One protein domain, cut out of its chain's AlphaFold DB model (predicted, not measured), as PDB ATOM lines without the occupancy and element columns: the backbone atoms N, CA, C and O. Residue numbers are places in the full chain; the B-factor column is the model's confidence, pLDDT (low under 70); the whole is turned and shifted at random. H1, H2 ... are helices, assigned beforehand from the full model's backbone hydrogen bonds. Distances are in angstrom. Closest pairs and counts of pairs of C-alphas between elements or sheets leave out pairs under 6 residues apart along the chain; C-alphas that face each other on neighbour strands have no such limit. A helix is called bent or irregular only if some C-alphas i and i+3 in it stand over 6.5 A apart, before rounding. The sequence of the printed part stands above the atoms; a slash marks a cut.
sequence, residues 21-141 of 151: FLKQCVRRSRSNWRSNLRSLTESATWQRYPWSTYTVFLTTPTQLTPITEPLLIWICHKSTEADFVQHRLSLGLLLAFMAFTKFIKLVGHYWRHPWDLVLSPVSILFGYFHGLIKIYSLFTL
ATOM      1  N   PHE A  21      86.388 100.803  84.383       81.88
ATOM      2  CA  PHE A  21      85.887  99.905  83.338       81.88
ATOM      3  C   PHE A  21      84.567 100.401  82.746       81.88
ATOM      4  O   PHE A  21      84.439 100.563  81.534       81.88
ATOM      5  N   LEU A  22      83.613 100.775  83.602       82.62
ATOM      6  CA  LEU A  22      82.328 101.328  83.168       82.62
ATOM      7  C   LEU A  22      82.518 102.618  82.364       82.62
ATOM      8  O   LEU A  22      81.903 102.797  81.308       82.62
ATOM      9  N   LYS A  23      83.422 103.503  82.808       81.38
ATOM     10  CA  LYS A  23      83.772 104.726  82.067       81.38
ATOM     11  C   LYS A  23      84.371 104.396  80.694       81.38
ATOM     12  O   LYS A  23      84.013 105.043  79.704       81.38
ATOM     13  N   GLN A  24      85.231 103.380  80.605       82.56
ATOM     14  CA  GLN A  24      85.780 102.891  79.339       82.56
ATOM     15  C   GLN A  24      84.681 102.326  78.423       82.56
ATOM     16  O   GLN A  24      84.654 102.673  77.240       82.56
ATOM     17  N   CYS A  25      83.741 101.533  78.948       85.81
ATOM     18  CA  CYS A  25      82.607 100.996  78.192       85.81
ATOM     19  C   CYS A  25      81.712 102.107  77.638       85.81
ATOM     20  O   CYS A  25      81.415 102.115  76.444       85.81
ATOM     21  N   VAL A  26      81.340 103.085  78.470       85.44
ATOM     22  CA  VAL A  26      80.534 104.244  78.055       85.44
ATOM     23  C   VAL A  26      81.262 105.053  76.980       85.44
ATOM     24  O   VAL A  26      80.651 105.492  76.009       85.44
ATOM     25  N   ARG A  27      82.578 105.257  77.115       85.56
ATOM     26  CA  ARG A  27      83.393 105.932  76.093       85.56
ATOM     27  C   ARG A  27      83.396 105.158  74.775       85.56
ATOM     28  O   ARG A  27      83.096 105.747  73.741       85.56
ATOM     29  N   ARG A  28      83.694 103.854  74.808       83.31
ATOM     30  CA  ARG A  28      83.727 102.997  73.612       83.31
ATOM     31  C   ARG A  28      82.361 102.960  72.925       83.31
ATOM     32  O   ARG A  28      82.290 103.078  71.706       83.31
ATOM     33  N   SER A  29      81.287 102.874  73.708       86.88
ATOM     34  CA  SER A  29      79.915 102.899  73.205       86.88
ATOM     35  C   SER A  29      79.566 104.231  72.532       86.88
ATOM     36  O   SER A  29      79.055 104.228  71.416       86.88
ATOM     37  N   ARG A  30      79.926 105.378  73.133       84.44
ATOM     38  CA  ARG A  30      79.741 106.706  72.512       84.44
ATOM     39  C   ARG A  30      80.463 106.824  71.168       84.44
ATOM     40  O   ARG A  30      79.874 107.305  70.205       84.44
ATOM     41  N   SER A  31      81.724 106.394  71.090       84.75
ATOM     42  CA  SER A  31      82.490 106.422  69.836       84.75
ATOM     43  C   SER A  31      81.848 105.561  68.748       84.75
ATOM     44  O   SER A  31      81.749 106.007  67.608       84.75
ATOM     45  N   ASN A  32      81.371 104.368  69.113       86.31
ATOM     46  CA  ASN A  32      80.669 103.464  68.204       86.31
ATOM     47  C   ASN A  32      79.388 104.117  67.655       86.31
ATOM     48  O   ASN A  32      79.233 104.236  66.444       86.31
ATOM     49  N   TRP A  33      78.545 104.672  68.534       85.12
ATOM     50  CA  TRP A  33      77.341 105.399  68.130       85.12
ATOM     51  C   TRP A  33      77.625 106.561  67.177       85.12
ATOM     52  O   TRP A  33      76.973 106.669  66.144       85.12
ATOM     53  N   ARG A  34      78.611 107.415  67.481       84.44
ATOM     54  CA  ARG A  34      78.963 108.552  66.611       84.44
ATOM     55  C   ARG A  34      79.386 108.094  65.221       84.44
ATOM     56  O   ARG A  34      78.943 108.668  64.232       84.44
ATOM     57  N   SER A  35      80.242 107.074  65.159       85.00
ATOM     58  CA  SER A  35      80.729 106.543  63.890       85.00
ATOM     59  C   SER A  35      79.596 105.907  63.091       85.00
ATOM     60  O   SER A  35      79.406 106.259  61.933       85.00
ATOM     61  N   ASN A  36      78.807 105.029  63.712       86.88
ATOM     62  CA  ASN A  36      77.749 104.303  63.016       86.88
ATOM     63  C   ASN A  36      76.636 105.235  62.538       86.88
ATOM     64  O   ASN A  36      76.174 105.077  61.415       86.88
ATOM     65  N   LEU A  37      76.231 106.222  63.348       84.88
ATOM     66  CA  LEU A  37      75.225 107.206  62.941       84.88
ATOM     67  C   LEU A  37      75.717 108.043  61.759       84.88
ATOM     68  O   LEU A  37      74.978 108.206  60.794       84.88
ATOM     69  N   ARG A  38      76.974 108.505  61.790       85.81
ATOM     70  CA  ARG A  38      77.561 109.253  60.671       85.81
ATOM     71  C   ARG A  38      77.602 108.409  59.395       85.81
ATOM     72  O   ARG A  38      77.143 108.868  58.354       85.81
ATOM     73  N   SER A  39      78.082 107.169  59.492       85.69
ATOM     74  CA  SER A  39      78.133 106.237  58.362       85.69
ATOM     75  C   SER A  39      76.748 105.902  57.806       85.69
ATOM     76  O   SER A  39      76.602 105.772  56.595       85.69
ATOM     77  N   LEU A  40      75.724 105.814  58.660       85.19
ATOM     78  CA  LEU A  40      74.343 105.574  58.241       85.19
ATOM     79  C   LEU A  40      73.734 106.786  57.519       85.19
ATOM     80  O   LEU A  40      72.958 106.608  56.588       85.19
ATOM     81  N   THR A  41      74.078 108.011  57.917       86.12
ATOM     82  CA  THR A  41      73.581 109.232  57.254       86.12
ATOM     83  C   THR A  41      74.286 109.545  55.935       86.12
ATOM     84  O   THR A  41      73.769 110.302  55.120       86.12
ATOM     85  N   GLU A  42      75.475 108.988  55.712       89.69
ATOM     86  CA  GLU A  42      76.309 109.318  54.562       89.69
ATOM     87  C   GLU A  42      76.010 108.406  53.362       89.69
ATOM     88  O   GLU A  42      76.421 107.245  53.330       89.69
ATOM     89  N   SER A  43      75.343 108.942  52.333       80.50
ATOM     90  CA  SER A  43      74.931 108.194  51.129       80.50
ATOM     91  C   SER A  43      76.087 107.517  50.381       80.50
ATOM     92  O   SER A  43      75.902 106.454  49.789       80.50
ATOM     93  N   ALA A  44      77.296 108.084  50.438       84.88
ATOM     94  CA  ALA A  44      78.484 107.479  49.835       84.88
ATOM     95  C   ALA A  44      78.828 106.114  50.466       84.88
ATOM     96  O   ALA A  44      79.281 105.206  49.770       84.88
ATOM     97  N   THR A  45      78.557 105.935  51.763       84.50
ATOM     98  CA  THR A  45      78.770 104.665  52.471       84.50
ATOM     99  C   THR A  45      77.818 103.584  51.966       84.50
ATOM    100  O   THR A  45      78.241 102.449  51.749       84.50
ATOM    101  N   TRP A  46      76.560 103.944  51.700       83.69
ATOM    102  CA  TRP A  46      75.553 103.023  51.165       83.69
ATOM    103  C   TRP A  46      75.914 102.514  49.773       83.69
ATOM    104  O   TRP A  46      75.754 101.330  49.492       83.69
ATOM    105  N   GLN A  47      76.434 103.394  48.915       86.06
ATOM    106  CA  GLN A  47      76.825 103.027  47.554       86.06
ATOM    107  C   GLN A  47      78.126 102.221  47.523       86.06
ATOM    108  O   GLN A  47      78.241 101.255  46.773       86.06
ATOM    109  N   ARG A  48      79.112 102.597  48.347       87.81
ATOM    110  CA  ARG A  48      80.443 101.976  48.331       87.81
ATOM    111  C   ARG A  48      80.516 100.680  49.141       87.81
ATOM    112  O   ARG A  48      81.259  99.777  48.768       87.81
ATOM    113  N   TYR A  49      79.753 100.583  50.231       88.88
ATOM    114  CA  TYR A  49      79.766  99.452  51.163       88.88
ATOM    115  C   TYR A  49      78.342  99.031  51.582       88.88
ATOM    116  O   TYR A  49      78.007  99.071  52.774       88.88
ATOM    117  N   PRO A  50      77.487  98.588  50.640       86.50
ATOM    118  CA  PRO A  50      76.087  98.263  50.928       86.50
ATOM    119  C   PRO A  50      75.949  97.119  51.942       86.50
ATOM    120  O   PRO A  50      75.157  97.208  52.878       86.50
ATOM    121  N   TRP A  51      76.777  96.078  51.824       87.25
ATOM    122  CA  TRP A  51      76.748  94.918  52.722       87.25
ATOM    123  C   TRP A  51      77.138  95.260  54.160       87.25
ATOM    124  O   TRP A  51      76.465  94.843  55.104       87.25
ATOM    125  N   SER A  52      78.196  96.053  54.345       87.00
ATOM    126  CA  SER A  52      78.602  96.526  55.673       87.00
ATOM    127  C   SER A  52      77.543  97.449  56.267       87.00
ATOM    128  O   SER A  52      77.242  97.370  57.456       87.00
ATOM    129  N   THR A  53      76.917  98.279  55.432       84.62
ATOM    130  CA  THR A  53      75.841  99.168  55.868       84.62
ATOM    131  C   THR A  53      74.621  98.395  56.342       84.62
ATOM    132  O   THR A  53      74.109  98.672  57.426       84.62
ATOM    133  N   TYR A  54      74.230  97.359  55.603       84.25
ATOM    134  CA  TYR A  54      73.139  96.468  55.977       84.25
ATOM    135  C   TYR A  54      73.432  95.676  57.260       84.25
ATOM    136  O   TYR A  54      72.608  95.622  58.167       84.25
ATOM    137  N   THR A  55      74.614  95.070  57.368       84.25
ATOM    138  CA  THR A  55      74.915  94.137  58.468       84.25
ATOM    139  C   THR A  55      75.388  94.817  59.749       84.25
ATOM    140  O   THR A  55      75.103  94.311  60.833       84.25
ATOM    141  N   VAL A  56      76.086  95.952  59.662       79.56
ATOM    142  CA  VAL A  56      76.734  96.611  60.811       79.56
ATOM    143  C   VAL A  56      75.990  97.878  61.224       79.56
ATOM    144  O   VAL A  56      75.637  98.037  62.394       79.56
ATOM    145  N   PHE A  57      75.733  98.788  60.282       82.12
ATOM    146  CA  PHE A  57      75.163 100.098  60.613       82.12
ATOM    147  C   PHE A  57      73.656 100.011  60.852       82.12
ATOM    148  O   PHE A  57      73.175 100.482  61.881       82.12
ATOM    149  N   LEU A  58      72.919  99.317  59.983       79.25
ATOM    150  CA  LEU A  58      71.469  99.161  60.119       79.25
ATOM    151  C   LEU A  58      71.074  98.307  61.333       79.25
ATOM    152  O   LEU A  58      70.029  98.535  61.936       79.25
ATOM    153  N   THR A  59      71.929  97.367  61.748       79.56
ATOM    154  CA  THR A  59      71.696  96.539  62.945       79.56
ATOM    155  C   THR A  59      72.102  97.228  64.247       79.56
ATOM    156  O   THR A  59      71.852  96.690  65.324       79.56
ATOM    157  N   THR A  60      72.703  98.421  64.194       77.88
ATOM    158  CA  THR A  60      73.089  99.197  65.385       77.88
ATOM    159  C   THR A  60      71.915  99.431  66.352       77.88
ATOM    160  O   THR A  60      72.082  99.131  67.537       77.88
ATOM    161  N   PRO A  61      70.718  99.879  65.915       67.50
ATOM    162  CA  PRO A  61      69.545  99.954  66.793       67.50
ATOM    163  C   PRO A  61      69.102  98.584  67.324       67.50
ATOM    164  O   PRO A  61      68.719  98.480  68.484       67.50
ATOM    165  N   THR A  62      69.235  97.516  66.534       66.44
ATOM    166  CA  THR A  62      68.918  96.132  66.935       66.44
ATOM    167  C   THR A  62      69.853  95.603  68.031       66.44
ATOM    168  O   THR A  62      69.534  94.641  68.726       66.44
ATOM    169  N   GLN A  63      71.017  96.231  68.232       73.12
ATOM    170  CA  GLN A  63      71.919  95.901  69.338       73.12
ATOM    171  C   GLN A  63      71.448  96.451  70.691       73.12
ATOM    172  O   GLN A  63      72.071  96.135  71.710       73.12
ATOM    173  N   LEU A  64      70.385  97.261  70.725       78.44
ATOM    174  CA  LEU A  64      69.722  97.707  71.947       78.44
ATOM    175  C   LEU A  64      68.796  96.602  72.464       78.44
ATOM    176  O   LEU A  64      67.581  96.758  72.504       78.44
ATOM    177  N   THR A  65      69.389  95.488  72.894       78.44
ATOM    178  CA  THR A  65      68.689  94.314  73.440       78.44
ATOM    179  C   THR A  65      67.545  94.637  74.411       78.44
ATOM    180  O   THR A  65      66.460  94.106  74.186       78.44
ATOM    181  N   PRO A  66      67.693  95.533  75.415       81.06
ATOM    182  CA  PRO A  66      66.588  95.857  76.325       81.06
ATOM    183  C   PRO A  66      65.401  96.582  75.670       81.06
ATOM    184  O   PRO A  66      64.343  96.642  76.279       81.06
ATOM    185  N   ILE A  67      65.543  97.131  74.461       83.69
ATOM    186  CA  ILE A  67      64.435  97.744  73.707       83.69
ATOM    187  C   ILE A  67      63.922  96.772  72.645       83.69
ATOM    188  O   ILE A  67      62.720  96.559  72.517       83.69
ATOM    189  N   THR A  68      64.830  96.163  71.881       84.19
ATOM    190  CA  THR A  68      64.478  95.321  70.736       84.19
ATOM    191  C   THR A  68      63.781  94.026  71.148       84.19
ATOM    192  O   THR A  68      62.834  93.619  70.482       84.19
ATOM    193  N   GLU A  69      64.208  93.378  72.237       85.38
ATOM    194  CA  GLU A  69      63.619  92.102  72.666       85.38
ATOM    195  C   GLU A  69      62.180  92.266  73.183       85.38
ATOM    196  O   GLU A  69      61.303  91.565  72.673       85.38
ATOM    197  N   PRO A  70      61.866  93.223  74.085       87.12
ATOM    198  CA  PRO A  70      60.478  93.480  74.473       87.12
ATOM    199  C   PRO A  70      59.603  93.932  73.304       87.12
ATOM    200  O   PRO A  70      58.445  93.532  73.222       87.12
ATOM    201  N   LEU A  71      60.150  94.726  72.375       89.00
ATOM    202  CA  LEU A  71      59.416  95.162  71.188       89.00
ATOM    203  C   LEU A  71      59.049  93.978  70.281       89.00
ATOM    204  O   LEU A  71      57.914  93.895  69.824       89.00
ATOM    205  N   LEU A  72      59.975  93.041  70.054       87.31
ATOM    206  CA  LEU A  72      59.710  91.809  69.301       87.31
ATOM    207  C   LEU A  72      58.618  90.963  69.966       87.31
ATOM    208  O   LEU A  72      57.719  90.480  69.279       87.31
ATOM    209  N   ILE A  73      58.670  90.819  71.293       89.44
ATOM    210  CA  ILE A  73      57.642  90.106  72.066       89.44
ATOM    211  C   ILE A  73      56.288  90.810  71.930       89.44
ATOM    212  O   ILE A  73      55.280  90.148  71.698       89.44
ATOM    213  N   TRP A  74      56.255  92.141  72.015       90.25
ATOM    214  CA  TRP A  74      55.030  92.928  71.881       90.25
ATOM    215  C   TRP A  74      54.413  92.830  70.480       90.25
ATOM    216  O   TRP A  74      53.208  92.613  70.358       90.25
ATOM    217  N   ILE A  75      55.225  92.925  69.422       89.31
ATOM    218  CA  ILE A  75      54.763  92.751  68.036       89.31
ATOM    219  C   ILE A  75      54.221  91.332  67.832       89.31
ATOM    220  O   ILE A  75      53.156  91.165  67.242       89.31
ATOM    221  N   CYS A  76      54.917  90.313  68.346       88.06
ATOM    222  CA  CYS A  76      54.459  88.927  68.278       88.06
ATOM    223  C   CYS A  76      53.131  88.743  69.025       88.06
ATOM    224  O   CYS A  76      52.187  88.194  68.463       88.06
ATOM    225  N   HIS A  77      53.013  89.299  70.234       88.25
ATOM    226  CA  HIS A  77      51.771  89.288  71.001       88.25
ATOM    227  C   HIS A  77      50.621  89.930  70.218       88.25
ATOM    228  O   HIS A  77      49.545  89.348  70.132       88.25
ATOM    229  N   LYS A  78      50.841  91.115  69.634       88.50
ATOM    230  CA  LYS A  78      49.826  91.843  68.860       88.50
ATOM    231  C   LYS A  78      49.418  91.125  67.577       88.50
ATOM    232  O   LYS A  78      48.247  91.148  67.222       88.50
ATOM    233  N   SER A  79      50.364  90.478  66.903       86.56
ATOM    234  CA  SER A  79      50.105  89.716  65.677       86.56
ATOM    235  C   SER A  79      49.266  88.462  65.941       86.56
ATOM    236  O   SER A  79      48.440  88.076  65.121       86.56
ATOM    237  N   THR A  80      49.448  87.834  67.103       85.94
ATOM    238  CA  THR A  80      48.831  86.541  67.428       85.94
ATOM    239  C   THR A  80      47.732  86.649  68.490       85.94
ATOM    240  O   THR A  80      47.393  85.666  69.134       85.94
ATOM    241  N   GLU A  81      47.167  87.837  68.709       82.62
ATOM    242  CA  GLU A  81      46.117  88.069  69.717       82.62
ATOM    243  C   GLU A  81      44.788  87.365  69.362       82.62
ATOM    244  O   GLU A  81      43.988  87.069  70.244       82.62
ATOM    245  N   ALA A  82      44.568  87.050  68.080       81.69
ATOM    246  CA  ALA A  82      43.320  86.469  67.582       81.69
ATOM    247  C   ALA A  82      43.130  84.968  67.890       81.69
ATOM    248  O   ALA A  82      41.993  84.502  67.923       81.69
ATOM    249  N   ASP A  83      44.209  84.210  68.116       85.81
ATOM    250  CA  ASP A  83      44.157  82.764  68.373       85.81
ATOM    251  C   ASP A  83      45.084  82.384  69.537       85.81
ATOM    252  O   ASP A  83      46.307  82.499  69.454       85.81
ATOM    253  N   PHE A  84      44.495  81.884  70.629       81.62
ATOM    254  CA  PHE A  84      45.200  81.529  71.861       81.62
ATOM    255  C   PHE A  84      46.239  80.408  71.683       81.62
ATOM    256  O   PHE A  84      47.294  80.424  72.329       81.62
ATOM    257  N   VAL A  85      45.970  79.423  70.820       84.88
ATOM    258  CA  VAL A  85      46.882  78.287  70.614       84.88
ATOM    259  C   VAL A  85      48.100  78.743  69.822       84.88
ATOM    260  O   VAL A  85      49.240  78.498  70.229       84.88
ATOM    261  N   GLN A  86      47.866  79.479  68.733       83.62
ATOM    262  CA  GLN A  86      48.940  80.076  67.943       83.62
ATOM    263  C   GLN A  86      49.748  81.086  68.761       83.62
ATOM    264  O   GLN A  86      50.969  81.154  68.600       83.62
ATOM    265  N   HIS A  87      49.102  81.816  69.674       85.31
ATOM    266  CA  HIS A  87      49.739  82.807  70.537       85.31
ATOM    267  C   HIS A  87      50.817  82.183  71.419       85.31
ATOM    268  O   HIS A  87      51.976  82.605  71.403       85.31
ATOM    269  N   ARG A  88      50.455  81.125  72.154       86.00
ATOM    270  CA  ARG A  88      51.390  80.417  73.036       86.00
ATOM    271  C   ARG A  88      52.535  79.772  72.269       86.00
ATOM    272  O   ARG A  88      53.671  79.831  72.736       86.00
ATOM    273  N   LEU A  89      52.254  79.159  71.119       89.69
ATOM    274  CA  LEU A  89      53.284  78.511  70.305       89.69
ATOM    275  C   LEU A  89      54.263  79.533  69.722       89.69
ATOM    276  O   LEU A  89      55.471  79.357  69.856       89.69
ATOM    277  N   SER A  90      53.753  80.619  69.139       88.31
ATOM    278  CA  SER A  90      54.576  81.672  68.537       88.31
ATOM    279  C   SER A  90      55.464  82.358  69.574       88.31
ATOM    280  O   SER A  90      56.667  82.494  69.355       88.31
ATOM    281  N   LEU A  91      54.911  82.712  70.740       89.31
ATOM    282  CA  LEU A  91      55.698  83.289  71.834       89.31
ATOM    283  C   LEU A  91      56.720  82.300  72.399       89.31
ATOM    284  O   LEU A  91      57.865  82.677  72.637       89.31
ATOM    285  N   GLY A  92      56.339  81.032  72.585       90.50
ATOM    286  CA  GLY A  92      57.252  79.991  73.058       90.50
ATOM    287  C   GLY A  92      58.431  79.779  72.106       90.50
ATOM    288  O   GLY A  92      59.580  79.755  72.546       90.50
ATOM    289  N   LEU A  93      58.163  79.702  70.799       92.00
ATOM    290  CA  LEU A  93      59.186  79.595  69.757       92.00
ATOM    291  C   LEU A  93      60.077  80.838  69.701       92.00
ATOM    292  O   LEU A  93      61.292  80.701  69.581       92.00
ATOM    293  N   LEU A  94      59.504  82.038  69.830       91.19
ATOM    294  CA  LEU A  94      60.266  83.286  69.845       91.19
ATOM    295  C   LEU A  94      61.226  83.345  71.040       91.19
ATOM    296  O   LEU A  94      62.402  83.662  70.867       91.19
ATOM    297  N   LEU A  95      60.754  83.003  72.241       89.31
ATOM    298  CA  LEU A  95      61.583  82.974  73.447       89.31
ATOM    299  C   LEU A  95      62.674  81.901  73.361       89.31
ATOM    300  O   LEU A  95      63.833  82.175  73.679       89.31
ATOM    301  N   ALA A  96      62.332  80.704  72.876       89.81
ATOM    302  CA  ALA A  96      63.299  79.638  72.628       89.81
ATOM    303  C   ALA A  96      64.365  80.072  71.611       89.81
ATOM    304  O   ALA A  96      65.559  79.867  71.836       89.81
ATOM    305  N   PHE A  97      63.959  80.741  70.531       89.44
ATOM    306  CA  PHE A  97      64.872  81.285  69.532       89.44
ATOM    307  C   PHE A  97      65.789  82.363  70.124       89.44
ATOM    308  O   PHE A  97      67.004  82.321  69.924       89.44
ATOM    309  N   MET A  98      65.251  83.295  70.916       87.19
ATOM    310  CA  MET A  98      66.054  84.304  71.612       87.19
ATOM    311  C   MET A  98      67.102  83.649  72.519       87.19
ATOM    312  O   MET A  98      68.286  83.964  72.391       87.19
ATOM    313  N   ALA A  99      66.707  82.692  73.362       84.12
ATOM    314  CA  ALA A  99      67.631  81.960  74.229       84.12
ATOM    315  C   ALA A  99      68.718  81.226  73.422       84.12
ATOM    316  O   ALA A  99      69.906  81.333  73.735       84.12
ATOM    317  N   PHE A 100      68.333  80.563  72.329       87.31
ATOM    318  CA  PHE A 100      69.250  79.851  71.442       87.31
ATOM    319  C   PHE A 100      70.304  80.779  70.819       87.31
ATOM    320  O   PHE A 100      71.496  80.470  70.844       87.31
ATOM    321  N   THR A 101      69.911  81.961  70.332       84.31
ATOM    322  CA  THR A 101      70.871  82.921  69.754       84.31
ATOM    323  C   THR A 101      71.876  83.469  70.772       84.31
ATOM    324  O   THR A 101      73.014  83.770  70.405       84.31
ATOM    325  N   LYS A 102      71.493  83.602  72.051       80.56
ATOM    326  CA  LYS A 102      72.428  83.977  73.125       80.56
ATOM    327  C   LYS A 102      73.380  82.834  73.440       80.56
ATOM    328  O   LYS A 102      74.569  83.079  73.612       80.56
ATOM    329  N   PHE A 103      72.867  81.606  73.452       80.81
ATOM    330  CA  PHE A 103      73.657  80.418  73.734       80.81
ATOM    331  C   PHE A 103      74.734  80.184  72.667       80.81
ATOM    332  O   PHE A 103      75.905  80.068  73.015       80.81
ATOM    333  N   ILE A 104      74.379  80.230  71.372       84.06
ATOM    334  CA  ILE A 104      75.325  80.032  70.254       84.06
ATOM    335  C   ILE A 104      76.544  80.949  70.359       84.06
ATOM    336  O   ILE A 104      77.666  80.513  70.113       84.06
ATOM    337  N   LYS A 105      76.345  82.216  70.743       76.88
ATOM    338  CA  LYS A 105      77.446  83.183  70.850       76.88
ATOM    339  C   LYS A 105      78.520  82.757  71.850       76.88
ATOM    340  O   LYS A 105      79.669  83.152  71.682       76.88
ATOM    341  N   LEU A 106      78.160  81.970  72.862       78.25
ATOM    342  CA  LEU A 106      79.079  81.496  73.895       78.25
ATOM    343  C   LEU A 106      79.561  80.057  73.663       78.25
ATOM    344  O   LEU A 106      80.513  79.640  74.316       78.25
ATOM    345  N   VAL A 107      78.994  79.319  72.701       81.62
ATOM    346  CA  VAL A 107      79.396  77.930  72.398       81.62
ATOM    347  C   VAL A 107      80.894  77.820  72.106       81.62
ATOM    348  O   VAL A 107      81.544  76.902  72.597       81.62
ATOM    349  N   GLY A 108      81.467  78.773  71.362       79.38
ATOM    350  CA  GLY A 108      82.903  78.768  71.056       79.38
ATOM    351  C   GLY A 108      83.799  78.887  72.296       79.38
ATOM    352  O   GLY A 108      84.893  78.328  72.311       79.38
ATOM    353  N   HIS A 109      83.323  79.573  73.339       80.75
ATOM    354  CA  HIS A 109      84.006  79.673  74.632       80.75
ATOM    355  C   HIS A 109      83.815  78.397  75.452       80.75
ATOM    356  O   HIS A 109      84.791  77.806  75.911       80.75
ATOM    357  N   TYR A 110      82.575  77.912  75.551       80.19
ATOM    358  CA  TYR A 110      82.247  76.695  76.299       80.19
ATOM    359  C   TYR A 110      82.943  75.445  75.760       80.19
ATOM    360  O   TYR A 110      83.269  74.553  76.537       80.19
ATOM    361  N   TRP A 111      83.228  75.385  74.457       81.50
ATOM    362  CA  TRP A 111      84.005  74.287  73.882       81.50
ATOM    363  C   TRP A 111      85.443  74.230  74.423       81.50
ATOM    364  O   TRP A 111      86.006  73.149  74.566       81.50
ATOM    365  N   ARG A 112      86.049  75.384  74.730       83.06
ATOM    366  CA  ARG A 112      87.413  75.470  75.280       83.06
ATOM    367  C   ARG A 112      87.423  75.337  76.804       83.06
ATOM    368  O   ARG A 112      88.336  74.727  77.351       83.06
ATOM    369  N   HIS A 113      86.401  75.873  77.473       81.88
ATOM    370  CA  HIS A 113      86.259  75.867  78.930       81.88
ATOM    371  C   HIS A 113      84.835  75.446  79.344       81.88
ATOM    372  O   HIS A 113      83.977  76.297  79.583       81.88
ATOM    373  N   PRO A 114      84.556  74.133  79.458       80.56
ATOM    374  CA  PRO A 114      83.206  73.631  79.734       80.56
ATOM    375  C   PRO A 114      82.706  73.960  81.148       80.56
ATOM    376  O   PRO A 114      81.501  73.990  81.380       80.56
ATOM    377  N   TRP A 115      83.610  74.240  82.091       82.12
ATOM    378  CA  TRP A 115      83.249  74.622  83.460       82.12
ATOM    379  C   TRP A 115      82.551  75.992  83.536       82.12
ATOM    380  O   TRP A 115      81.699  76.217  84.396       82.12
ATOM    381  N   ASP A 116      82.823  76.881  82.577       81.50
ATOM    382  CA  ASP A 116      82.256  78.233  82.541       81.50
ATOM    383  C   ASP A 116      80.770  78.252  82.154       81.50
ATOM    384  O   ASP A 116      80.129  79.301  82.177       81.50
ATOM    385  N   LEU A 117      80.178  77.091  81.853       79.62
ATOM    386  CA  LEU A 117      78.748  76.963  81.576       79.62
ATOM    387  C   LEU A 117      77.888  77.391  82.778       79.62
ATOM    388  O   LEU A 117      76.795  77.930  82.601       79.62
ATOM    389  N   VAL A 118      78.409  77.241  84.002       81.94
ATOM    390  CA  VAL A 118      77.768  77.730  85.237       81.94
ATOM    391  C   VAL A 118      77.660  79.263  85.251       81.94
ATOM    392  O   VAL A 118      76.736  79.815  85.845       81.94
ATOM    393  N   LEU A 119      78.551  79.966  84.543       81.00
ATOM    394  CA  LEU A 119      78.541  81.426  84.401       81.00
ATOM    395  C   LEU A 119      77.609  81.912  83.277       81.00
ATOM    396  O   LEU A 119      77.449  83.119  83.088       81.00
ATOM    397  N   SER A 120      76.933  81.007  82.561       79.44
ATOM    398  CA  SER A 120      75.951  81.350  81.525       79.44
ATOM    399  C   SER A 120      74.893  82.372  81.977       79.44
ATOM    400  O   SER A 120      74.718  83.371  81.273       79.44
ATOM    401  N   PRO A 121      74.203  82.227  83.129       79.69
ATOM    402  CA  PRO A 121      73.247  83.241  83.584       79.69
ATOM    403  C   PRO A 121      73.904  84.606  83.844       79.69
ATOM    404  O   PRO A 121      73.327  85.642  83.504       79.69
ATOM    405  N   VAL A 122      75.136  84.620  84.366       85.44
ATOM    406  CA  VAL A 122      75.898  85.856  84.611       85.44
ATOM    407  C   VAL A 122      76.211  86.561  83.292       85.44
ATOM    408  O   VAL A 122      76.057  87.778  83.187       85.44
ATOM    409  N   SER A 123      76.573  85.804  82.254       82.12
ATOM    410  CA  SER A 123      76.860  86.357  80.927       82.12
ATOM    411  C   SER A 123      75.641  87.027  80.278       82.12
ATOM    412  O   SER A 123      75.764  88.087  79.659       82.12
ATOM    413  N   ILE A 124      74.445  86.456  80.472       83.00
ATOM    414  CA  ILE A 124      73.185  87.013  79.970       83.00
ATOM    415  C   ILE A 124      72.877  88.326  80.695       83.00
ATOM    416  O   ILE A 124      72.624  89.342  80.042       83.00
ATOM    417  N   LEU A 125      72.964  88.333  82.031       85.75
ATOM    418  CA  LEU A 125      72.744  89.530  82.847       85.75
ATOM    419  C   LEU A 125      73.721  90.652  82.475       85.75
ATOM    420  O   LEU A 125      73.319  91.801  82.284       85.75
ATOM    421  N   PHE A 126      74.995  90.306  82.296       84.75
ATOM    422  CA  PHE A 126      76.025  91.235  81.846       84.75
ATOM    423  C   PHE A 126      75.712  91.814  80.458       84.75
ATOM    424  O   PHE A 126      75.890  93.010  80.224       84.75
ATOM    425  N   GLY A 127      75.163  91.002  79.548       84.25
ATOM    426  CA  GLY A 127      74.675  91.450  78.244       84.25
ATOM    427  C   GLY A 127      73.550  92.486  78.337       84.25
ATOM    428  O   GLY A 127      73.593  93.499  77.631       84.25
ATOM    429  N   TYR A 128      72.572  92.285  79.227       84.88
ATOM    430  CA  TYR A 128      71.511  93.270  79.482       84.88
ATOM    431  C   TYR A 128      72.060  94.561  80.087       84.88
ATOM    432  O   TYR A 128      71.728  95.650  79.616       84.88
ATOM    433  N   PHE A 129      72.960  94.451  81.064       88.00
ATOM    434  CA  PHE A 129      73.633  95.598  81.668       88.00
ATOM    435  C   PHE A 129      74.411  96.425  80.630       88.00
ATOM    436  O   PHE A 129      74.284  97.649  80.567       88.00
ATOM    437  N   HIS A 130      75.140  95.767  79.726       84.88
ATOM    438  CA  HIS A 130      75.786  96.435  78.598       84.88
ATOM    439  C   HIS A 130      74.791  97.098  77.639       84.88
ATOM    440  O   HIS A 130      75.082  98.172  77.107       84.88
ATOM    441  N   GLY A 131      73.617  96.498  77.429       86.00
ATOM    442  CA  GLY A 131      72.518  97.114  76.685       86.00
ATOM    443  C   GLY A 131      72.071  98.442  77.303       86.00
ATOM    444  O   GLY A 131      71.932  99.434  76.586       86.00
ATOM    445  N   LEU A 132      71.945  98.505  78.632       86.38
ATOM    446  CA  LEU A 132      71.627  99.745  79.353       86.38
ATOM    447  C   LEU A 132      72.731 100.798  79.197       86.38
ATOM    448  O   LEU A 132      72.435 101.960  78.919       86.38
ATOM    449  N   ILE A 133      74.005 100.397  79.284       86.44
ATOM    450  CA  ILE A 133      75.144 101.294  79.023       86.44
ATOM    451  C   ILE A 133      75.069 101.871  77.604       86.44
ATOM    452  O   ILE A 133      75.324 103.062  77.413       86.44
ATOM    453  N   LYS A 134      74.703 101.058  76.603       86.19
ATOM    454  CA  LYS A 134      74.547 101.526  75.220       86.19
ATOM    455  C   LYS A 134      73.448 102.578  75.098       86.19
ATOM    456  O   LYS A 134      73.690 103.598  74.453       86.19
ATOM    457  N   ILE A 135      72.303 102.382  75.750       86.06
ATOM    458  CA  ILE A 135      71.206 103.364  75.781       86.06
ATOM    459  C   ILE A 135      71.658 104.650  76.471       86.06
ATOM    460  O   ILE A 135      71.544 105.733  75.906       86.06
ATOM    461  N   TYR A 136      72.251 104.542  77.659       86.88
ATOM    462  CA  TYR A 136      72.762 105.699  78.390       86.88
ATOM    463  C   TYR A 136      73.794 106.487  77.569       86.88
ATOM    464  O   TYR A 136      73.781 107.720  77.530       86.88
ATOM    465  N   SER A 137      74.674 105.781  76.856       85.06
ATOM    466  CA  SER A 137      75.679 106.393  75.987       85.06
ATOM    467  C   SER A 137      75.079 107.134  74.787       85.06
ATOM    468  O   SER A 137      75.680 108.107  74.339       85.06
ATOM    469  N   LEU A 138      73.903 106.711  74.303       83.81
ATOM    470  CA  LEU A 138      73.168 107.370  73.223       83.81
ATOM    471  C   LEU A 138      72.647 108.737  73.689       83.81
ATOM    472  O   LEU A 138      72.903 109.751  73.046       83.81
ATOM    473  N   PHE A 139      72.009 108.797  74.859       82.62
ATOM    474  CA  PHE A 139      71.524 110.062  75.429       82.62
ATOM    475  C   PHE A 139      72.656 111.006  75.852       82.62
ATOM    476  O   PHE A 139      72.494 112.223  75.864       82.62
ATOM    477  N   THR A 140      73.837 110.463  76.156       83.12
ATOM    478  CA  THR A 140      75.024 111.245  76.539       83.12
ATOM    479  C   THR A 140      76.010 111.461  75.388       83.12
ATOM    480  O   THR A 140      77.174 111.808  75.618       83.12
ATOM    481  N   LEU A 141      75.556 111.322  74.136       79.06
ATOM    482  CA  LEU A 141      76.377 111.523  72.940       79.06
ATOM    483  C   LEU A 141      77.029 112.906  72.868       79.06
ATOM    484  O   LEU A 141      78.146 113.003  72.350       79.06
TER     485      LEU A 141
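What this domain is: This is residues 21 to 141 of the 151 residues of an uncharacterized protein of Emergomyces africanus (UniProt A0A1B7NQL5). A loose, open arrangement of helices: H6 links a helical hairpin of H4 and H5 on one side to H1 on the other, and the small helices H2 and H3 lie by the last part of H1. Residues 47 to 52 and 81 to 86 stick out. The printed part has 121 residues with six named helices, H1 to H6 in order, and no named strand; the class is all helix. It is loose, with a radius of gyration of the C-alphas of 17.6 A and spans of 47 by 42 by 28 A.

Where its parts are: H1, residues 21 to 41, begins at C-alpha 21 (85.887, 99.905, 83.338) and is 30.3 A long. H2 is residues 43 to 48, H3 50 to 57 and H4 65 to 79. H5, residues 84 to 110, is 37.6 A long and has a kink of 34 degrees near residue 104. H6, residues 114 to 139, is 38.5 A long, kinks by 50 degrees near residue 121 and ends at C-alpha 139 (71.524, 110.062, 75.429). H5 and H6 are irregular: C-alphas 105 and 108 are 7.0 A apart, C-alphas 118 and 121 7.3 A.

How they stand to each other: H1, with residues 36 to 40 alone, touches H3 at a shallow tilt of 31 degrees, opposite ways; the closest C-alphas, of Asn 36 and Phe 57, are 5.5 A apart. H2 is close to H3 but not clearly touching, the C-alphas of Trp 46 and Thr 53 being closest at 6.1 A. With residues 25 to 33 alone, H1 touches residues 133 to 138 of H6 at a steep tilt of 61 degrees, closest at the C-alphas of Arg 30 and Ser 137, 5.4 A. The hairpin H4 and H5 touches at a shallow tilt of 25 degrees, through residues 73 to 77 and 87 to 94 alone, closest at the C-alphas of Cys 76 and Leu 91, 6.8 A. H4, with residues 65 to 66 alone, touches H6 about perpendicular at 90 degrees, the C-alphas of Thr 65 and Gly 131 being closest at 5.7 A. H5 and H6 only just touch, with 3 pairs of C-alphas within 8 A. H1 and H5 are apart, and so are H3 and H4. Every O i to N i+4 pair is within hydrogen-bond range in H1, H2 and H3, against 10 of 11 in H4, 19 of 23 in H5 and 17 of 22 in H6.

The domain as a whole: The farthest C-alphas, of Ala 44 and Val 85, are 47.8 A apart. The printed part has no cut, and no link is long. Mean pLDDT of the printed part is 84.1; residues 61 to 62 are under 70.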